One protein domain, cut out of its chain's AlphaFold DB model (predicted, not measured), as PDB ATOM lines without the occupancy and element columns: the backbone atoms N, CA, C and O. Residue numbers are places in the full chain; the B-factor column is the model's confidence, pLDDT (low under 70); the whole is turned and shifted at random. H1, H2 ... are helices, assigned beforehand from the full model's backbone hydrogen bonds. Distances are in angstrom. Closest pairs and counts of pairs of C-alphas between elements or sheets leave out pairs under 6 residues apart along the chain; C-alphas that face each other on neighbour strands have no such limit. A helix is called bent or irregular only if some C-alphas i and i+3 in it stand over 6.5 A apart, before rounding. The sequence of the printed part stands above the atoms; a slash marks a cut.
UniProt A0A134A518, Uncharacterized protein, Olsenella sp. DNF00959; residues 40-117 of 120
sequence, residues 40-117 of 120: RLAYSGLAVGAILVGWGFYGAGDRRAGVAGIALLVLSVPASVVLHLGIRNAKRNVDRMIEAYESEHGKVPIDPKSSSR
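This is residues 40 to 117 of the 120 residues of an uncharacterized protein of Olsenella sp. DNF00959 (UniProt A0A134A518). One long helix, H2, makes the length of a rod, and the shorter H1 folds back beside the part of it nearest the link between them, in a helical hairpin. At the other end of H2 the printed part turns back in a loose tail that holds the tiny H3, and residues 111 to 117 stick out there. The printed part has 78 residues, with three named helices in the order H1, H2, H3 and no named strand; the class is all helix. The whole is extended, with a radius of gyration of the C-alphas of 21.0 A and spans of 65 by 21 by 13 A.

H2, residues 63 to 105, measures 62.9 A from C-alpha 63 at (73.907, 89.155, 70.590) to C-alpha 105 at (121.383, 55.290, 94.119). It is neither bent nor irregular, but only just: C-alphas 75 and 78 are 6.1 A apart. H1, residues 40 to 58, begins with C-alpha 40 at (98.010, 79.321, 77.489) and is 26.4 A long. H3 is residues 112 to 115.

H2 touches H1 with residues 63 to 80 alone; the closest C-alphas of the two, those of Gly 49 and Gly 69, are 4.0 A apart. They form a hairpin, running opposite ways at a shallow tilt of 23 degrees. H3 is apart from H1 and from H2. Each O i to N i+4 pair of H1 is within hydrogen-bond range, as are 38 of 39 in H2; H3 is too short for such a pair.

The two C-alphas farthest apart, those of Ala 60 and His 105, are 65.3 A from each other. The printed part has no cut. The link from H1 to H2 is tight and that from H2 to H3 is short. Residues 84 to 97 of H2 stand free, as do residues 100 to 106. The mean pLDDT of the printed part is 85.2, and residues 105 to 117 are under 70.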
ATOM      1  N   ARG A  40      98.008  77.905  77.894       91.75
ATOM      2  CA  ARG A  40      98.010  79.321  77.489       91.75
ATOM      3  C   ARG A  40      96.952  79.590  76.420       91.75
ATOM      4  O   ARG A  40      96.200  80.545  76.571       91.75
ATOM      5  N   LEU A  41      96.830  78.721  75.414       91.31
ATOM      6  CA  LEU A  41      95.784  78.838  74.390       91.31
ATOM      7  C   LEU A  41      94.372  78.750  74.991       91.31
ATOM      8  O   LEU A  41      93.506  79.547  74.637       91.31
ATOM      9  N   ALA A  42      94.148  77.837  75.940       91.75
ATOM     10  CA  ALA A  42      92.867  77.722  76.633       91.75
ATOM     11  C   ALA A  42      92.529  78.998  77.433       91.75
ATOM     12  O   ALA A  42      91.402  79.487  77.373       91.75
ATOM     13  N   TYR A  43      93.513  79.599  78.110       93.50
ATOM     14  CA  TYR A  43      93.338  80.885  78.794       93.50
ATOM     15  C   TYR A  43      93.103  82.058  77.841       93.50
ATOM     16  O   TYR A  43      92.285  82.924  78.144       93.50
ATOM     17  N   SER A  44      93.748  82.081  76.674       95.81
ATOM     18  CA  SER A  44      93.419  83.055  75.628       95.81
ATOM     19  C   SER A  44      91.963  82.907  75.179       95.81
ATOM     20  O   SER A  44      91.267  83.912  75.047       95.81
ATOM     21  N   GLY A  45      91.474  81.672  75.035       95.44
ATOM     22  CA  GLY A  45      90.063  81.386  74.770       95.44
ATOM     23  C   GLY A  45      89.128  81.946  75.846       95.44
ATOM     24  O   GLY A  45      88.118  82.562  75.512       95.44
ATOM     25  N   LEU A  46      89.496  81.830  77.131       96.50
ATOM     26  CA  LEU A  46      88.742  82.455  78.227       96.50
ATOM     27  C   LEU A  46      88.668  83.977  78.093       96.50
ATOM     28  O   LEU A  46      87.588  84.550  78.212       96.50
ATOM     29  N   ALA A  47      89.804  84.626  77.835       97.38
ATOM     30  CA  ALA A  47      89.873  86.078  77.711       97.38
ATOM     31  C   ALA A  47      89.030  86.583  76.530       97.38
ATOM     32  O   ALA A  47      88.200  87.475  76.698       97.38
ATOM     33  N   VAL A  48      89.184  85.966  75.354       97.88
ATOM     34  CA  VAL A  48      88.398  86.310  74.160       97.88
ATOM     35  C   VAL A  48      86.911  86.047  74.396       97.88
ATOM     36  O   VAL A  48      86.084  86.899  74.077       97.88
ATOM     37  N   GLY A  49      86.562  84.912  75.003       97.50
ATOM     38  CA  GLY A  49      85.178  84.572  75.326       97.50
ATOM     39  C   GLY A  49      84.529  85.604  76.248       97.50
ATOM     40  O   GLY A  49      83.432  86.076  75.960       97.50
ATOM     41  N   ALA A  50      85.228  86.024  77.306       97.69
ATOM     42  CA  ALA A  50      84.748  87.053  78.226       97.69
ATOM     43  C   ALA A  50      84.557  88.415  77.535       97.69
ATOM     44  O   ALA A  50      83.537  89.070  77.753       97.69
ATOM     45  N   ILE A  51      85.492  88.815  76.664       97.94
ATOM     46  CA  ILE A  51      85.373  90.048  75.869       97.94
ATOM     47  C   ILE A  51      84.145  89.982  74.955       97.94
ATOM     48  O   ILE A  51      83.372  90.935  74.915       97.94
ATOM     49  N   LEU A  52      83.929  88.865  74.256       98.00
ATOM     50  CA  LEU A  52      82.783  88.686  73.360       98.00
ATOM     51  C   LEU A  52      81.444  88.712  74.107       98.00
ATOM     52  O   LEU A  52      80.493  89.331  73.631       98.00
ATOM     53  N   VAL A  53      81.373  88.097  75.292       98.06
ATOM     54  CA  VAL A  53      80.196  88.174  76.176       98.06
ATOM     55  C   VAL A  53      79.937  89.616  76.607       98.06
ATOM     56  O   VAL A  53      78.813  90.101  76.469       98.06
ATOM     57  N   GLY A  54      80.971  90.312  77.089       97.62
ATOM     58  CA  GLY A  54      80.876  91.712  77.500       97.62
ATOM     59  C   GLY A  54      80.410  92.610  76.358       97.62
ATOM     60  O   GLY A  54      79.436  93.344  76.496       97.62
ATOM     61  N   TRP A  55      81.054  92.496  75.197       97.50
ATOM     62  CA  TRP A  55      80.736  93.312  74.033       97.50
ATOM     63  C   TRP A  55      79.345  93.012  73.462       97.50
ATOM     64  O   TRP A  55      78.617  93.951  73.149       97.50
ATOM     65  N   GLY A  56      78.957  91.737  73.354       97.62
ATOM     66  CA  GLY A  56      77.710  91.319  72.707       97.62
ATOM     67  C   GLY A  56      76.442  91.437  73.558       97.62
ATOM     68  O   GLY A  56      75.353  91.513  72.995       97.62
ATOM     69  N   PHE A  57      76.546  91.434  74.892       96.44
ATOM     70  CA  PHE A  57      75.374  91.573  75.772       96.44
ATOM     71  C   PHE A  57      75.306  92.903  76.519       96.44
ATOM     72  O   PHE A  57      74.206  93.351  76.834       96.44
ATOM     73  N   TYR A  58      76.453  93.519  76.807       93.94
ATOM     74  CA  TYR A  58      76.531  94.727  77.633       93.94
ATOM     75  C   TYR A  58      77.153  95.924  76.901       93.94
ATOM     76  O   TYR A  58      77.086  97.045  77.398       93.94
ATOM     77  N   GLY A  59      77.765  95.700  75.737       90.88
ATOM     78  CA  GLY A  59      78.333  96.737  74.883       90.88
ATOM     79  C   GLY A  59      77.495  96.995  73.632       90.88
ATOM     80  O   GLY A  59      76.334  96.609  73.535       90.88
ATOM     81  N   ALA A  60      78.113  97.637  72.641       91.81
ATOM     82  CA  ALA A  60      77.482  97.947  71.355       91.81
ATOM     83  C   ALA A  60      77.492  96.773  70.345       91.81
ATOM     84  O   ALA A  60      77.260  96.987  69.157       91.81
ATOM     85  N   GLY A  61      77.847  95.559  70.774       89.44
ATOM     86  CA  GLY A  61      77.954  94.384  69.907       89.44
ATOM     87  C   GLY A  61      76.615  93.676  69.679       89.44
ATOM     88  O   GLY A  61      75.662  93.849  70.433       89.44
ATOM     89  N   ASP A  62      76.551  92.835  68.644       94.12
ATOM     90  CA  ASP A  62      75.390  91.970  68.385       94.12
ATOM     91  C   ASP A  62      75.354  90.783  69.370       94.12
ATOM     92  O   ASP A  62      76.388  90.211  69.730       94.12
ATOM     93  N   ARG A  63      74.148  90.331  69.736       96.06
ATOM     94  CA  ARG A  63      73.907  89.155  70.590       96.06
ATOM     95  C   ARG A  63      74.581  87.898  70.052       96.06
ATOM     96  O   ARG A  63      74.975  87.043  70.842       96.06
ATOM     97  N   ARG A  64      74.752  87.776  68.731       96.75
ATOM     98  CA  ARG A  64      75.503  86.667  68.114       96.75
ATOM     99  C   ARG A  64      76.944  86.591  68.628       96.75
ATOM    100  O   ARG A  64      77.424  85.492  68.893       96.75
ATOM    101  N   ALA A  65      77.603  87.735  68.832       95.56
ATOM    102  CA  ALA A  65      78.937  87.792  69.429       95.56
ATOM    103  C   ALA A  65      78.910  87.317  70.888       95.56
ATOM    104  O   ALA A  65      79.752  86.518  71.290       95.56
ATOM    105  N   GLY A  66      77.887  87.720  71.650       97.00
ATOM    106  CA  GLY A  66      77.691  87.266  73.026       97.00
ATOM    107  C   GLY A  66      77.510  85.748  73.130       97.00
ATOM    108  O   GLY A  66      78.192  85.095  73.920       97.00
ATOM    109  N   VAL A  67      76.653  85.163  72.287       97.88
ATOM    110  CA  VAL A  67      76.431  83.705  72.226       97.88
ATOM    111  C   VAL A  67      77.709  82.962  71.822       97.88
ATOM    112  O   VAL A  67      78.045  81.951  72.441       97.88
ATOM    113  N   ALA A  68      78.459  83.474  70.840       97.62
ATOM    114  CA  ALA A  68      79.754  82.909  70.459       97.62
ATOM    115  C   ALA A  68      80.762  82.948  71.622       97.62
ATOM    116  O   ALA A  68      81.474  81.972  71.858       97.62
ATOM    117  N   GLY A  69      80.778  84.040  72.394       97.81
ATOM    118  CA  GLY A  69      81.582  84.165  73.607       97.81
ATOM    119  C   GLY A  69      81.224  83.121  74.667       97.81
ATOM    120  O   GLY A  69      82.120  82.466  75.200       97.81
ATOM    121  N   ILE A  70      79.929  82.895  74.924       98.06
ATOM    122  CA  ILE A  70      79.464  81.842  75.847       98.06
ATOM    123  C   ILE A  70      79.935  80.466  75.371       98.06
ATOM    124  O   ILE A  70      80.513  79.718  76.158       98.06
ATOM    125  N   ALA A  71      79.732  80.132  74.094       97.88
ATOM    126  CA  ALA A  71      80.160  78.848  73.541       97.88
ATOM    127  C   ALA A  71      81.677  78.639  73.698       97.88
ATOM    128  O   ALA A  71      82.123  77.567  74.109       97.88
ATOM    129  N   LEU A  72      82.472  79.684  73.448       97.81
ATOM    130  CA  LEU A  72      83.919  79.637  73.630       97.81
ATOM    131  C   LEU A  72      84.310  79.422  75.100       97.81
ATOM    132  O   LEU A  72      85.218  78.635  75.374       97.81
ATOM    133  N   LEU A  73      83.620  80.063  76.048       97.88
ATOM    134  CA  LEU A  73      83.849  79.864  77.483       97.88
ATOM    135  C   LEU A  73      83.502  78.439  77.926       97.88
ATOM    136  O   LEU A  73      84.287  77.825  78.649       97.88
ATOM    137  N   VAL A  74      82.382  77.888  77.449       98.00
ATOM    138  CA  VAL A  74      81.948  76.513  77.758       98.00
ATOM    139  C   VAL A  74      82.996  75.481  77.343       98.00
ATOM    140  O   VAL A  74      83.161  74.483  78.034       98.00
ATOM    141  N   LEU A  75      83.744  75.723  76.264       96.25
ATOM    142  CA  LEU A  75      84.844  74.851  75.841       96.25
ATOM    143  C   LEU A  75      86.157  75.165  76.573       96.25
ATOM    144  O   LEU A  75      86.880  74.263  76.998       96.25
ATOM    145  N   SER A  76      86.469  76.449  76.746       94.06
ATOM    146  CA  SER A  76      87.769  76.900  77.257       94.06
ATOM    147  C   SER A  76      87.933  76.671  78.761       94.06
ATOM    148  O   SER A  76      89.035  76.350  79.210       94.06
ATOM    149  N   VAL A  77      86.859  76.795  79.551       95.81
ATOM    150  CA  VAL A  77      86.879  76.549  81.006       95.81
ATOM    151  C   VAL A  77      87.251  75.096  81.328       95.81
ATOM    152  O   VAL A  77      88.270  74.896  81.996       95.81
ATOM    153  N   PRO A  78      86.516  74.067  80.861       94.94
ATOM    154  CA  PRO A  78      86.855  72.682  81.171       94.94
ATOM    155  C   PRO A  78      88.215  72.287  80.596       94.94
ATOM    156  O   PRO A  78      88.992  71.640  81.297       94.94
ATOM    157  N   ALA A  79      88.561  72.737  79.383       91.75
ATOM    158  CA  ALA A  79      89.889  72.504  78.815       91.75
ATOM    159  C   ALA A  79      90.999  73.064  79.721       91.75
ATOM    160  O   ALA A  79      91.968  72.365  80.024       91.75
ATOM    161  N   SER A  80      90.832  74.290  80.222       91.31
ATOM    162  CA  SER A  80      91.778  74.915  81.152       91.31
ATOM    163  C   SER A  80      91.907  74.135  82.461       91.31
ATOM    164  O   SER A  80      93.021  73.954  82.953       91.31
ATOM    165  N   VAL A  81      90.791  73.655  83.024       93.50
ATOM    166  CA  VAL A  81      90.785  72.857  84.262       93.50
ATOM    167  C   VAL A  81      91.511  71.530  84.057       93.50
ATOM    168  O   VAL A  81      92.417  71.205  84.829       93.50
ATOM    169  N   VAL A  82      91.172  70.789  82.999       92.56
ATOM    170  CA  VAL A  82      91.795  69.496  82.680       92.56
ATOM    171  C   VAL A  82      93.293  69.662  82.446       92.56
ATOM    172  O   VAL A  82      94.085  68.929  83.037       92.56
ATOM    173  N   LEU A  83      93.708  70.657  81.657       90.75
ATOM    174  CA  LEU A  83      95.125  70.932  81.408       90.75
ATOM    175  C   LEU A  83      95.858  71.334  82.690       90.75
ATOM    176  O   LEU A  83      96.957  70.850  82.952       90.75
ATOM    177  N   HIS A  84      95.253  72.183  83.522       88.62
ATOM    178  CA  HIS A  84      95.846  72.597  84.790       88.62
ATOM    179  C   HIS A  84      96.074  71.406  85.732       88.62
ATOM    180  O   HIS A  84      97.159  71.273  86.304       88.62
ATOM    181  N   LEU A  85      95.076  70.533  85.884       89.88
ATOM    182  CA  LEU A  85      95.186  69.328  86.710       89.88
ATOM    183  C   LEU A  85      96.177  68.324  86.111       89.88
ATOM    184  O   LEU A  85      97.012  67.791  86.839       89.88
ATOM    185  N   GLY A  86      96.140  68.122  84.792       88.00
ATOM    186  CA  GLY A  86      97.060  67.247  84.067       88.00
ATOM    187  C   GLY A  86      98.519  67.655  84.257       88.00
ATOM    188  O   GLY A  86      99.333  66.830  84.659       88.00
ATOM    189  N   ILE A  87      98.844  68.940  84.075       86.50
ATOM    190  CA  ILE A  87     100.204  69.472  84.285       86.50
ATOM    191  C   ILE A  87     100.642  69.295  85.743       86.50
ATOM    192  O   ILE A  87     101.769  68.878  86.002       86.50
ATOM    193  N   ARG A  88      99.762  69.586  86.711       87.44
ATOM    194  CA  ARG A  88     100.077  69.416  88.140       87.44
ATOM    195  C   ARG A  88     100.359  67.962  88.502       87.44
ATOM    196  O   ARG A  88     101.280  67.703  89.273       87.44
ATOM    197  N   ASN A  89      99.582  67.032  87.960       86.50
ATOM    198  CA  ASN A  89      99.771  65.605  88.200       86.50
ATOM    199  C   ASN A  89     101.026  65.077  87.498       86.50
ATOM    200  O   ASN A  89     101.767  64.308  88.101       86.50
ATOM    201  N   ALA A  90     101.308  65.539  86.277       81.88
ATOM    202  CA  ALA A  90     102.523  65.186  85.550       81.88
ATOM    203  C   ALA A  90     103.784  65.629  86.305       81.88
ATOM    204  O   ALA A  90     104.664  64.807  86.540       81.88
ATOM    205  N   LYS A  91     103.837  66.883  86.782       82.62
ATOM    206  CA  LYS A  91     104.965  67.383  87.594       82.62
ATOM    207  C   LYS A  91     105.192  66.517  88.842       82.62
ATOM    208  O   LYS A  91     106.293  66.029  89.054       82.62
ATOM    209  N   ARG A  92     104.120  66.199  89.582       83.56
ATOM    210  CA  ARG A  92     104.182  65.311  90.761       83.56
ATOM    211  C   ARG A  92     104.667  63.895  90.444       83.56
ATOM    212  O   ARG A  92     105.309  63.280  91.289       83.56
ATOM    213  N   ASN A  93     104.337  63.350  89.272       84.62
ATOM    214  CA  ASN A  93     104.824  62.031  88.865       84.62
ATOM    215  C   ASN A  93     106.331  62.046  88.576       84.62
ATOM    216  O   ASN A  93     107.020  61.110  88.981       84.62
ATOM    217  N   VAL A  94     106.846  63.111  87.950       80.81
ATOM    218  CA  VAL A  94     108.293  63.278  87.735       80.81
ATOM    219  C   VAL A  94     109.029  63.411  89.070       80.81
ATOM    220  O   VAL A  94     110.036  62.736  89.270       80.81
ATOM    221  N   ASP A  95     108.503  64.206  90.004       82.69
ATOM    222  CA  ASP A  95     109.122  64.406  91.322       82.69
ATOM    223  C   ASP A  95     109.292  63.076  92.078       82.69
ATOM    224  O   ASP A  95     110.374  62.778  92.580       82.69
ATOM    225  N   ARG A  96     108.258  62.222  92.074       80.81
ATOM    226  CA  ARG A  96     108.317  60.887  92.699       80.81
ATOM    227  C   ARG A  96     109.357  59.974  92.056       80.81
ATOM    228  O   ARG A  96     109.984  59.185  92.754       80.81
ATOM    229  N   MET A  97     109.526  60.051  90.736       76.00
ATOM    230  CA  MET A  97     110.545  59.268  90.033       76.00
ATOM    231  C   MET A  97     111.957  59.708  90.438       76.00
ATOM    232  O   MET A  97     112.821  58.856  90.642       76.00
ATOM    233  N   ILE A  98     112.190  61.017  90.586       77.31
ATOM    234  CA  ILE A  98     113.479  61.559  91.038       77.31
ATOM    235  C   ILE A  98     113.754  61.142  92.488       77.31
ATOM    236  O   ILE A  98     114.837  60.637  92.776       77.31
ATOM    237  N   GLU A  99     112.772  61.282  93.379       79.56
ATOM    238  CA  GLU A  99     112.892  60.901  94.792       79.56
ATOM    239  C   GLU A  99     113.185  59.401  94.964       79.56
ATOM    240  O   GLU A  99     114.114  59.015  95.681       79.56
ATOM    241  N   ALA A 100     112.455  58.542  94.241       77.25
ATOM    242  CA  ALA A 100     112.703  57.103  94.232       77.25
ATOM    243  C   ALA A 100     114.129  56.789  93.757       77.25
ATOM    244  O   ALA A 100     114.841  56.002  94.384       77.25
ATOM    245  N   TYR A 101     114.578  57.460  92.696       77.38
ATOM    246  CA  TYR A 101     115.919  57.273  92.164       77.38
ATOM    247  C   TYR A 101     117.020  57.691  93.160       77.38
ATOM    248  O   TYR A 101     117.990  56.951  93.354       77.38
ATOM    249  N   GLU A 102     116.864  58.845  93.818       76.50
ATOM    250  CA  GLU A 102     117.797  59.348  94.835       76.50
ATOM    251  C   GLU A 102     117.913  58.407  96.040       76.50
ATOM    252  O   GLU A 102     119.020  58.185  96.543       76.50
ATOM    253  N   SER A 103     116.794  57.817  96.473       76.50
ATOM    254  CA  SER A 103     116.759  56.894  97.614       76.50
ATOM    255  C   SER A 103     117.543  55.595  97.369       76.50
ATOM    256  O   SER A 103     118.177  55.073  98.287       76.50
ATOM    257  N   GLU A 104     117.564  55.094  96.130       75.81
ATOM    258  CA  GLU A 104     118.230  53.833  95.778       75.81
ATOM    259  C   GLU A 104     119.707  53.991  95.385       75.81
ATOM    260  O   GLU A 104     120.508  53.072  95.587       75.81
ATOM    261  N   HIS A 105     120.080  55.123  94.778       69.19
ATOM    262  CA  HIS A 105     121.383  55.290  94.119       69.19
ATOM    263  C   HIS A 105     122.276  56.366  94.756       69.19
ATOM    264  O   HIS A 105     123.401  56.574  94.293       69.19
ATOM    265  N   GLY A 106     121.816  57.002  95.839       66.62
ATOM    266  CA  GLY A 106     122.461  58.173  96.427       66.62
ATOM    267  C   GLY A 106     122.177  59.438  95.613       66.62
ATOM    268  O   GLY A 106     121.687  59.366  94.484       66.62
ATOM    269  N   LYS A 107     122.472  60.611  96.193       61.19
ATOM    270  CA  LYS A 107     122.162  61.916  95.583       61.19
ATOM    271  C   LYS A 107     122.643  61.965  94.138       61.19
ATOM    272  O   LYS A 107     123.838  61.836  93.863       61.19
ATOM    273  N   VAL A 108     121.710  62.181  93.218       59.59
ATOM    274  CA  VAL A 108     122.070  62.448  91.831       59.59
ATOM    275  C   VAL A 108     122.732  63.818  91.792       59.59
ATOM    276  O   VAL A 108     122.192  64.756  92.379       59.59
ATOM    277  N   PRO A 109     123.857  63.995  91.082       56.22
ATOM    278  CA  PRO A 109     124.338  65.323  90.745       56.22
ATOM    279  C   PRO A 109     123.428  65.902  89.650       56.22
ATOM    280  O   PRO A 109     123.838  66.076  88.507       56.22
ATOM    281  N   ILE A 110     122.156  66.141  89.973       58.06
ATOM    282  CA  ILE A 110     121.316  67.047  89.199       58.06
ATOM    283  C   ILE A 110     121.696  68.429  89.702       58.06
ATOM    284  O   ILE A 110     121.478  68.738  90.871       58.06
ATOM    285  N   ASP A 111     122.303  69.246  88.839       54.06
ATOM    286  CA  ASP A 111     122.507  70.656  89.154       54.06
ATOM    287  C   ASP A 111     121.138  71.247  89.539       54.06
ATOM    288  O   ASP A 111     120.230  71.268  88.689       54.06
ATOM    289  N   PRO A 112     120.952  71.714  90.789       48.41
ATOM    290  CA  PRO A 112     119.680  72.254  91.247       48.41
ATOM    291  C   PRO A 112     119.220  73.435  90.379       48.41
ATOM    292  O   PRO A 112     118.015  73.607  90.189       48.41
ATOM    293  N   LYS A 113     120.141  74.175  89.734       49.91
ATOM    294  CA  LYS A 113     119.804  75.250  88.778       49.91
ATOM    295  C   LYS A 113     119.261  74.760  87.429       49.91
ATOM    296  O   LYS A 113     118.767  75.588  86.655       49.91
ATOM    297  N   SER A 114     119.356  73.467  87.120       52.34
ATOM    298  CA  SER A 114     118.737  72.861  85.930       52.34
ATOM    299  C   SER A 114     117.287  72.437  86.188       52.34
ATOM    300  O   SER A 114     116.443  72.575  85.304       52.34
ATOM    301  N   SER A 115     116.972  72.010  87.417       49.84
ATOM    302  CA  SER A 115     115.624  71.577  87.816       49.84
ATOM    303  C   SER A 115     114.620  72.736  87.834       49.84
ATOM    304  O   SER A 115     113.502  72.598  87.348       49.84
ATOM    305  N   SER A 116     115.051  73.919  88.288       47.53
ATOM    306  CA  SER A 116     114.214  75.122  88.347       47.53
ATOM    307  C   SER A 116     114.018  75.798  86.986       47.53
ATOM    308  O   SER A 116     113.069  76.554  86.812       47.53
ATOM    309  N   ARG A 117     114.909  75.539  86.016       49.94
ATOM    310  CA  ARG A 117     114.830  76.078  84.645       49.94
ATOM    311  C   ARG A 117     114.056  75.194  83.674       49.94
ATOM    312  O   ARG A 117     113.635  75.687  82.639       49.94
TER     313      ARG A 117